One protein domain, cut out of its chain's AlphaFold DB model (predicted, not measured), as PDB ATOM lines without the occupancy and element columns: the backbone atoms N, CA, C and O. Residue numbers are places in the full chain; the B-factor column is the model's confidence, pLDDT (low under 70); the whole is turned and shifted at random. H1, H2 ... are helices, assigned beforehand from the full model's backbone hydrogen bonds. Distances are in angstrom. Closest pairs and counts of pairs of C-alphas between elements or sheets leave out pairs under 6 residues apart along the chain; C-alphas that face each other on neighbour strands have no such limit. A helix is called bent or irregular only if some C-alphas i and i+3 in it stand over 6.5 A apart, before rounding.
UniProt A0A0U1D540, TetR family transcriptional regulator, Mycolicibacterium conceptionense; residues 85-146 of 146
ATOM      1  N   GLY A  85      41.571 -28.451 -14.964       92.06
ATOM      2  CA  GLY A  85      42.378 -28.039 -16.104       92.06
ATOM      3  C   GLY A  85      43.493 -27.057 -15.709       92.06
ATOM      4  O   GLY A  85      43.827 -26.925 -14.526       92.06
ATOM      5  N   PRO A  86      44.114 -26.384 -16.695       92.31
ATOM      6  CA  PRO A  86      45.167 -25.415 -16.422       92.31
ATOM      7  C   PRO A  86      44.618 -24.225 -15.630       92.31
ATOM      8  O   PRO A  86      43.525 -23.732 -15.912       92.31
ATOM      9  N   ALA A  87      45.404 -23.747 -14.666       92.06
ATOM     10  CA  ALA A  87      45.071 -22.545 -13.918       92.06
ATOM     11  C   ALA A  87      44.938 -21.331 -14.861       92.06
ATOM     12  O   ALA A  87      45.662 -21.242 -15.861       92.06
ATOM     13  N   PRO A  88      44.028 -20.387 -14.564       92.38
ATOM     14  CA  PRO A  88      43.853 -19.199 -15.383       92.38
ATOM     15  C   PRO A  88      45.097 -18.309 -15.304       92.38
ATOM     16  O   PRO A  88      45.650 -18.079 -14.228       92.38
ATOM     17  N   SER A  89      45.498 -17.740 -16.437       89.44
ATOM     18  CA  SER A  89      46.473 -16.651 -16.439       89.44
ATOM     19  C   SER A  89      45.837 -15.381 -15.878       89.44
ATOM     20  O   SER A  89      44.680 -15.073 -16.176       89.44
ATOM     21  N   ALA A  90      46.603 -14.617 -15.099       87.12
ATOM     22  CA  ALA A  90      46.183 -13.281 -14.698       87.12
ATOM     23  C   ALA A  90      46.040 -12.372 -15.939       87.12
ATOM     24  O   ALA A  90      46.844 -12.491 -16.872       87.12
ATOM     25  N   PRO A  91      45.049 -11.460 -15.975       87.50
ATOM     26  CA  PRO A  91      44.965 -10.463 -17.035       87.50
ATOM     27  C   PRO A  91      46.208  -9.565 -17.046       87.50
ATOM     28  O   PRO A  91      46.813  -9.304 -16.004       87.50
ATOM     29  N   VAL A  92      46.582  -9.085 -18.233       85.38
ATOM     30  CA  VAL A  92      47.723  -8.173 -18.400       85.38
ATOM     31  C   VAL A  92      47.466  -6.887 -17.609       85.38
ATOM     32  O   VAL A  92      46.359  -6.354 -17.651       85.38
ATOM     33  N   ASP A  93      48.478  -6.422 -16.876       85.25
ATOM     34  CA  ASP A  93      48.441  -5.216 -16.033       85.25
ATOM     35  C   ASP A  93      47.350  -5.210 -14.941       85.25
ATOM     36  O   ASP A  93      47.002  -4.159 -14.401       85.25
ATOM     37  N   ALA A  94      46.809  -6.378 -14.578       87.38
ATOM     38  CA  ALA A  94      45.856  -6.493 -13.481       87.38
ATOM     39  C   ALA A  94      46.524  -6.205 -12.130       87.38
ATOM     40  O   ALA A  94      47.575  -6.761 -11.807       87.38
ATOM     41  N   ASN A  95      45.854  -5.407 -11.297       93.81
ATOM     42  CA  ASN A  95      46.178  -5.362  -9.877       93.81
ATOM     43  C   ASN A  95      45.762  -6.658  -9.170       93.81
ATOM     44  O   ASN A  95      44.976  -7.452  -9.703       93.81
ATOM     45  N   TRP A  96      46.254  -6.860  -7.945       94.81
ATOM     46  CA  TRP A  96      46.003  -8.094  -7.187       94.81
ATOM     47  C   TRP A  96      44.517  -8.434  -7.061       94.81
ATOM     48  O   TRP A  96      44.131  -9.603  -7.092       94.81
ATOM     49  N   ARG A  97      43.666  -7.408  -6.956       95.06
ATOM     50  CA  ARG A  97      42.226  -7.593  -6.812       95.06
ATOM     51  C   ARG A  97      41.613  -8.152  -8.092       95.06
ATOM     52  O   ARG A  97      40.939  -9.173  -8.038       95.06
ATOM     53  N   THR A  98      41.894  -7.522  -9.230       94.88
ATOM     54  CA  THR A  98      41.417  -7.974 -10.545       94.88
ATOM     55  C   THR A  98      41.942  -9.376 -10.873       94.88
ATOM     56  O   THR A  98      41.203 -10.214 -11.390       94.88
ATOM     57  N   ALA A  99      43.203  -9.666 -10.533       94.69
ATOM     58  CA  ALA A  99      43.793 -10.987 -10.731       94.69
ATOM     59  C   ALA A  99      43.071 -12.074  -9.912       94.69
ATOM     60  O   ALA A  99      42.753 -13.136 -10.450       94.69
ATOM     61  N   LEU A 100      42.757 -11.798  -8.640       95.69
ATOM     62  CA  LEU A 100      42.009 -12.727  -7.791       95.69
ATOM     63  C   LEU A 100      40.544 -12.871  -8.187       95.69
ATOM     64  O   LEU A 100      40.010 -13.969  -8.079       95.69
ATOM     65  N   GLU A 101      39.890 -11.804  -8.642       96.00
ATOM     66  CA  GLU A 101      38.515 -11.877  -9.145       96.00
ATOM     67  C   GLU A 101      38.441 -12.782 -10.387       96.00
ATOM     68  O   GLU A 101      37.575 -13.654 -10.456       96.00
ATOM     69  N   ASN A 102      39.405 -12.669 -11.310       95.69
ATOM     70  CA  ASN A 102      39.535 -13.575 -12.456       95.69
ATOM     71  C   ASN A 102      39.795 -15.028 -12.025       95.69
ATOM     72  O   ASN A 102      39.137 -15.950 -12.508       95.69
ATOM     73  N   TRP A 103      40.726 -15.241 -11.091       96.44
ATOM     74  CA  TRP A 103      41.025 -16.572 -10.563       96.44
ATOM     75  C   TRP A 103      39.810 -17.211  -9.875       96.44
ATOM     76  O   TRP A 103      39.479 -18.365 -10.145       96.44
ATOM     77  N   ALA A 104      39.109 -16.451  -9.031       96.38
ATOM     78  CA  ALA A 104      37.926 -16.915  -8.318       96.38
ATOM     79  C   ALA A 104      36.773 -17.223  -9.279       96.38
ATOM     80  O   ALA A 104      36.088 -18.227  -9.094       96.38
ATOM     81  N   GLY A 105      36.585 -16.405 -10.321       97.25
ATOM     82  CA  GLY A 105      35.609 -16.662 -11.382       97.25
ATOM     83  C   GLY A 105      35.905 -17.958 -12.142       97.25
ATOM     84  O   GLY A 105      35.023 -18.796 -12.298       97.25
ATOM     85  N   ALA A 106      37.161 -18.186 -12.525       96.69
ATOM     86  CA  ALA A 106      37.551 -19.432 -13.184       96.69
ATOM     87  C   ALA A 106      37.354 -20.658 -12.273       96.69
ATOM     88  O   ALA A 106      36.892 -21.703 -12.727       96.69
ATOM     89  N   LEU A 107      37.671 -20.537 -10.979       95.00
ATOM     90  CA  LEU A 107      37.469 -21.623 -10.017       95.00
ATOM     91  C   LEU A 107      35.975 -21.900  -9.790       95.00
ATOM     92  O   LEU A 107      35.553 -23.051  -9.673       95.00
ATOM     93  N   TRP A 108      35.161 -20.845  -9.771       96.31
ATOM     94  CA  TRP A 108      33.708 -20.939  -9.702       96.31
ATOM     95  C   TRP A 108      33.134 -21.713 -10.892       96.31
ATOM     96  O   TRP A 108      32.309 -22.609 -10.692       96.31
ATOM     97  N   ASP A 109      33.613 -21.429 -12.103       96.69
ATOM     98  CA  ASP A 109      33.226 -22.151 -13.318       96.69
ATOM     99  C   ASP A 109      33.636 -23.627 -13.264       96.69
ATOM    100  O   ASP A 109      32.859 -24.496 -13.669       96.69
ATOM    101  N   VAL A 110      34.817 -23.936 -12.715       95.06
ATOM    102  CA  VAL A 110      35.259 -25.320 -12.474       95.06
ATOM    103  C   VAL A 110      34.287 -26.047 -11.549       95.06
ATOM    104  O   VAL A 110      33.857 -27.149 -11.877       95.06
ATOM    105  N   TYR A 111      33.887 -25.445 -10.427       94.12
ATOM    106  CA  TYR A 111      32.940 -26.083  -9.507       94.12
ATOM    107  C   TYR A 111      31.530 -26.223 -10.088       94.12
ATOM    108  O   TYR A 111      30.837 -27.184  -9.761       94.12
ATOM    109  N   HIS A 112      31.109 -25.309 -10.964       95.25
ATOM    110  CA  HIS A 112      29.835 -25.435 -11.674       95.25
ATOM    111  C   HIS A 112      29.868 -26.546 -12.719       95.25
ATOM    112  O   HIS A 112      28.883 -27.265 -12.876       95.25
ATOM    113  N   ARG A 113      30.995 -26.699 -13.420       95.88
ATOM    114  CA  ARG A 113      31.190 -27.764 -14.406       95.88
ATOM    115  C   ARG A 113      31.367 -29.133 -13.754       95.88
ATOM    116  O   ARG A 113      30.847 -30.110 -14.273       95.88
ATOM    117  N   HIS A 114      32.052 -29.183 -12.614       96.19
ATOM    118  CA  HIS A 114      32.412 -30.412 -11.910       96.19
ATOM    119  C   HIS A 114      31.925 -30.397 -10.445       96.19
ATOM    120  O   HIS A 114      32.747 -30.384  -9.520       96.19
ATOM    121  N   PRO A 115      30.602 -30.427 -10.171       93.69
ATOM    122  CA  PRO A 115      30.070 -30.301  -8.805       93.69
ATOM    123  C   PRO A 115      30.582 -31.371  -7.832       93.69
ATOM    124  O   PRO A 115      30.664 -31.150  -6.622       93.69
ATOM    125  N   TRP A 116      30.952 -32.543  -8.353       94.25
ATOM    126  CA  TRP A 116      31.508 -33.642  -7.568       94.25
ATOM    127  C   TRP A 116      32.860 -33.319  -6.922       94.25
ATOM    128  O   TRP A 116      33.198 -33.938  -5.913       94.25
ATOM    129  N   VAL A 117      33.618 -32.342  -7.431       91.94
ATOM    130  CA  VAL A 117      34.907 -31.933  -6.844       91.94
ATOM    131  C   VAL A 117      34.725 -31.495  -5.388       91.94
ATOM    132  O   VAL A 117      35.519 -31.862  -4.522       91.94
ATOM    133  N   LEU A 118      33.629 -30.794  -5.083       88.31
ATOM    134  CA  LEU A 118      33.313 -30.334  -3.727       88.31
ATOM    135  C   LEU A 118      32.979 -31.486  -2.767       88.31
ATOM    136  O   LEU A 118      33.197 -31.365  -1.564       88.31
ATOM    137  N   GLN A 119      32.497 -32.619  -3.283       85.69
ATOM    138  CA  GLN A 119      32.217 -33.818  -2.483       85.69
ATOM    139  C   GLN A 119      33.506 -34.552  -2.094       85.69
ATOM    140  O   GLN A 119      33.545 -35.242  -1.078       85.69
ATOM    141  N   CYS A 120      34.567 -34.379  -2.882       81.38
ATOM    142  CA  CYS A 120      35.885 -34.951  -2.627       81.38
ATOM    143  C   CYS A 120      36.772 -34.071  -1.734       81.38
ATOM    144  O   CYS A 120      37.779 -34.550  -1.213       81.38
ATOM    145  N   ALA A 121      36.422 -32.793  -1.554       62.91
ATOM    146  CA  ALA A 121      37.249 -31.790  -0.878       62.91
ATOM    147  C   ALA A 121      37.530 -32.089   0.612       62.91
ATOM    148  O   ALA A 121      38.393 -31.461   1.219       62.91
ATOM    149  N   SER A 122      36.876 -33.093   1.207       57.28
ATOM    150  CA  SER A 122      37.229 -33.610   2.535       57.28
ATOM    151  C   SER A 122      38.572 -34.364   2.580       57.28
ATOM    152  O   SER A 122      38.991 -34.777   3.658       57.28
ATOM    153  N   ALA A 123      39.241 -34.574   1.438       59.56
ATOM    154  CA  ALA A 123      40.461 -35.378   1.312       59.56
ATOM    155  C   ALA A 123      41.756 -34.726   1.852       59.56
ATOM    156  O   ALA A 123      42.791 -35.390   1.887       59.56
ATOM    157  N   GLY A 124      41.714 -33.473   2.321       64.19
ATOM    158  CA  GLY A 124      42.859 -32.788   2.934       64.19
ATOM    159  C   GLY A 124      43.455 -31.675   2.066       64.19
ATOM    160  O   GLY A 124      42.774 -31.115   1.213       64.19
ATOM    161  N   LEU A 125      44.713 -31.306   2.336       66.44
ATOM    162  CA  LEU A 125      45.407 -30.216   1.636       66.44
ATOM    163  C   LEU A 125      45.634 -30.537   0.144       66.44
ATOM    164  O   LEU A 125      45.872 -31.704  -0.183       66.44
ATOM    165  N   PRO A 126      45.657 -29.513  -0.736       67.81
ATOM    166  CA  PRO A 126      46.128 -29.643  -2.114       67.81
ATOM    167  C   PRO A 126      47.490 -30.340  -2.165       67.81
ATOM    168  O   PRO A 126      48.466 -29.842  -1.605       67.81
ATOM    169  N   ALA A 127      47.553 -31.507  -2.804       78.56
ATOM    170  CA  ALA A 127      48.776 -32.312  -2.859       78.56
ATOM    171  C   ALA A 127      49.161 -32.737  -4.280       78.56
ATOM    172  O   ALA A 127      50.293 -33.177  -4.503       78.56
ATOM    173  N   ASP A 128      48.243 -32.629  -5.242       85.00
ATOM    174  CA  ASP A 128      48.543 -32.869  -6.648       85.00
ATOM    175  C   ASP A 128      49.003 -31.591  -7.376       85.00
ATOM    176  O   ASP A 128      48.664 -30.479  -6.957       85.00
ATOM    177  N   PRO A 129      49.758 -31.738  -8.484       85.62
ATOM    178  CA  PRO A 129      50.269 -30.611  -9.260       85.62
ATOM    179  C   PRO A 129      49.183 -29.698  -9.834       85.62
ATOM    180  O   PRO A 129      49.428 -28.508  -9.989       85.62
ATOM    181  N   GLY A 130      47.994 -30.225 -10.149       86.44
ATOM    182  CA  GLY A 130      46.895 -29.434 -10.702       86.44
ATOM    183  C   GLY A 130      46.350 -28.461  -9.665       86.44
ATOM    184  O   GLY A 130      46.351 -27.251  -9.886       86.44
ATOM    185  N   GLN A 131      45.969 -28.967  -8.490       87.25
ATOM    186  CA  GLN A 131      45.504 -28.121  -7.390       87.25
ATOM    187  C   GLN A 131      46.580 -27.125  -6.927       87.25
ATOM    188  O   GLN A 131      46.260 -25.976  -6.622       87.25
ATOM    189  N   LEU A 132      47.854 -27.531  -6.906       90.38
ATOM    190  CA  LEU A 132      48.953 -26.628  -6.557       90.38
ATOM    191  C   LEU A 132      49.208 -25.564  -7.625       90.38
ATOM    192  O   LEU A 132      49.426 -24.417  -7.260       90.38
ATOM    193  N   ALA A 133      49.083 -25.876  -8.916       90.88
ATOM    194  CA  ALA A 133      49.167 -24.867  -9.972       90.88
ATOM    195  C   ALA A 133      48.060 -23.805  -9.839       90.88
ATOM    196  O   ALA A 133      48.301 -22.619 -10.062       90.88
ATOM    197  N   TRP A 134      46.853 -24.210  -9.430       93.31
ATOM    198  CA  TRP A 134      45.771 -23.276  -9.117       93.31
ATOM    199  C   TRP A 134      46.076 -22.415  -7.886       93.31
ATOM    200  O   TRP A 134      45.802 -21.215  -7.913       93.31
ATOM    201  N   LEU A 135      46.661 -22.991  -6.832       92.38
ATOM    202  CA  LEU A 135      47.100 -22.241  -5.652       92.38
ATOM    203  C   LEU A 135      48.215 -21.242  -6.001       92.38
ATOM    204  O   LEU A 135      48.131 -20.076  -5.619       92.38
ATOM    205  N   ASP A 136      49.213 -21.672  -6.767       92.81
ATOM    206  CA  ASP A 136      50.328 -20.837  -7.214       92.81
ATOM    207  C   ASP A 136      49.841 -19.672  -8.081       92.81
ATOM    208  O   ASP A 136      50.299 -18.545  -7.902       92.81
ATOM    209  N   ALA A 137      48.855 -19.893  -8.958       93.62
ATOM    210  CA  ALA A 137      48.236 -18.819  -9.736       93.62
ATOM    211  C   ALA A 137      47.536 -17.777  -8.843       93.62
ATOM    212  O   ALA A 137      47.643 -16.574  -9.095       93.62
ATOM    213  N   ALA A 138      46.869 -18.213  -7.768       94.00
ATOM    214  CA  ALA A 138      46.260 -17.305  -6.795       94.00
ATOM    215  C   ALA A 138      47.318 -16.489  -6.038       94.00
ATOM    216  O   ALA A 138      47.173 -15.276  -5.877       94.00
ATOM    217  N   LEU A 139      48.398 -17.143  -5.594       93.94
ATOM    218  CA  LEU A 139      49.517 -16.502  -4.896       93.94
ATOM    219  C   LEU A 139      50.262 -15.511  -5.803       93.94
ATOM    220  O   LEU A 139      50.587 -14.406  -5.368       93.94
ATOM    221  N   ALA A 140      50.473 -15.863  -7.071       92.19
ATOM    222  CA  ALA A 140      51.028 -14.967  -8.079       92.19
ATOM    223  C   ALA A 140      50.136 -13.734  -8.278       92.19
ATOM    224  O   ALA A 140      50.634 -12.608  -8.256       92.19
ATOM    225  N   GLY A 141      48.817 -13.928  -8.384       92.44
ATOM    226  CA  GLY A 141      47.845 -12.834  -8.439       92.44
ATOM    227  C   GLY A 141      47.901 -11.930  -7.206       92.44
ATOM    228  O   GLY A 141      47.941 -10.713  -7.344       92.44
ATOM    229  N   LEU A 142      47.995 -12.504  -6.003       91.75
ATOM    230  CA  LEU A 142      48.156 -11.757  -4.746       91.75
ATOM    231  C   LEU A 142      49.426 -10.902  -4.702       91.75
ATOM    232  O   LEU A 142      49.435  -9.865  -4.045       91.75
ATOM    233  N   SER A 143      50.493 -11.333  -5.378       90.12
ATOM    234  CA  SER A 143      51.754 -10.587  -5.447       90.12
ATOM    235  C   SER A 143      51.754  -9.433  -6.459       90.12
ATOM    236  O   SER A 143      52.727  -8.679  -6.514       90.12
ATOM    237  N   ALA A 144      50.688  -9.282  -7.256       86.50
ATOM    238  CA  ALA A 144      50.563  -8.185  -8.209       86.50
ATOM    239  C   ALA A 144      50.461  -6.824  -7.484       86.50
ATOM    240  O   ALA A 144      49.999  -6.756  -6.341       86.50
ATOM    241  N   PRO A 145      50.888  -5.719  -8.125       78.44
ATOM    242  CA  PRO A 145      50.784  -4.386  -7.536       78.44
ATOM    243  C   PRO A 145      49.326  -4.005  -7.217       78.44
ATOM    244  O   PRO A 145      48.378  -4.611  -7.721       78.44
ATOM    245  N   ALA A 146      49.161  -3.014  -6.338       71.50
ATOM    246  CA  ALA A 146      47.859  -2.452  -5.962       71.50
ATOM    247  C   ALA A 146      47.289  -1.523  -7.042       71.50
ATOM    248  O   ALA A 146      48.085  -0.737  -7.602       71.50
TER     249      ALA A 146
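AT A GLANCE: This is residues 85 to 146 of the 146 residues of the protein "TetR family transcriptional regulator" of Mycolicibacterium conceptionense (UniProt A0A0U1D540). Two helices, H1 and the shorter H3, make a narrow V: they run opposite ways, come together where H1 begins and H3 ends, and spread apart toward the other end, where the short helix H2 lies on the way from one arm to the other. The first stretch, residues 85 to 95, runs along one side of the V before the chain turns into H1, and residues 111 to 125, with the last residues of H1 and the whole of H2, stick out at the wide end. The printed part has 62 residues with three named helices, in the order H1, H2, H3, and no named strand; its class is all helix. It is only just compact, close to loose, with a radius of gyration of the C-alphas of 12.3 A, and its outline is elongated, spanning 35 by 22 by 16 A.

IN THESE COORDINATES: Begin with the longest helix, H1, residues 96 to 113: find C-alpha 96 at (46.003, -8.094, -7.187), and from there the helix runs 25.7 A to C-alpha 113 at (31.190, -27.764, -14.406). Look next at H3, residues 129 to 142, which runs 19.5 A from its first C-alpha to C-alpha 142 at (48.156, -11.757, -4.746). Between them in the chain is H2, residues 117 to 123, which is irregular: C-alphas 119 and 122 are 7.1 A apart.

HOW THE PARTS SIT: Start again from H1, which touches H3 with residues 96 to 103 alone, while H3 touches H1 with residues 137 to 142 alone. Their closest C-alphas are those of Trp 96 and Leu 142, 4.9 A apart. The two helices stand at a shallow tilt of 30 degrees and run opposite ways. At the other end of H1, look at the C-alphas of Tyr 111 and Val 117, 6.7 A apart: they are the closest of H1 and H2, which are close but not clearly touching. The lines of H1 and H2 stand at 78 degrees, about perpendicular, though the line of H2 is a rough one. H2 and H3 are apart. In H1 and H3 every O i to N i+4 pair is within hydrogen-bond range; in H2 it is 1 of 3, beside 2 of 4 O i to N i+3 pairs.

THE WHOLE: The two C-alphas farthest apart are those of Asp 93 and Ser 122, at 35.7 A. Residues 111 to 125 stand free; without them the body spans 30 by 20 by 13 A. The printed part has no cut, and the links from H1 to H2 and from H2 to H3 are both tight. It ends at Ala 146, the chain's last residue. In the B-factor column the mean pLDDT of the printed part is 88.4, and you will find the model's confidence under 70 at residues 121 to 126.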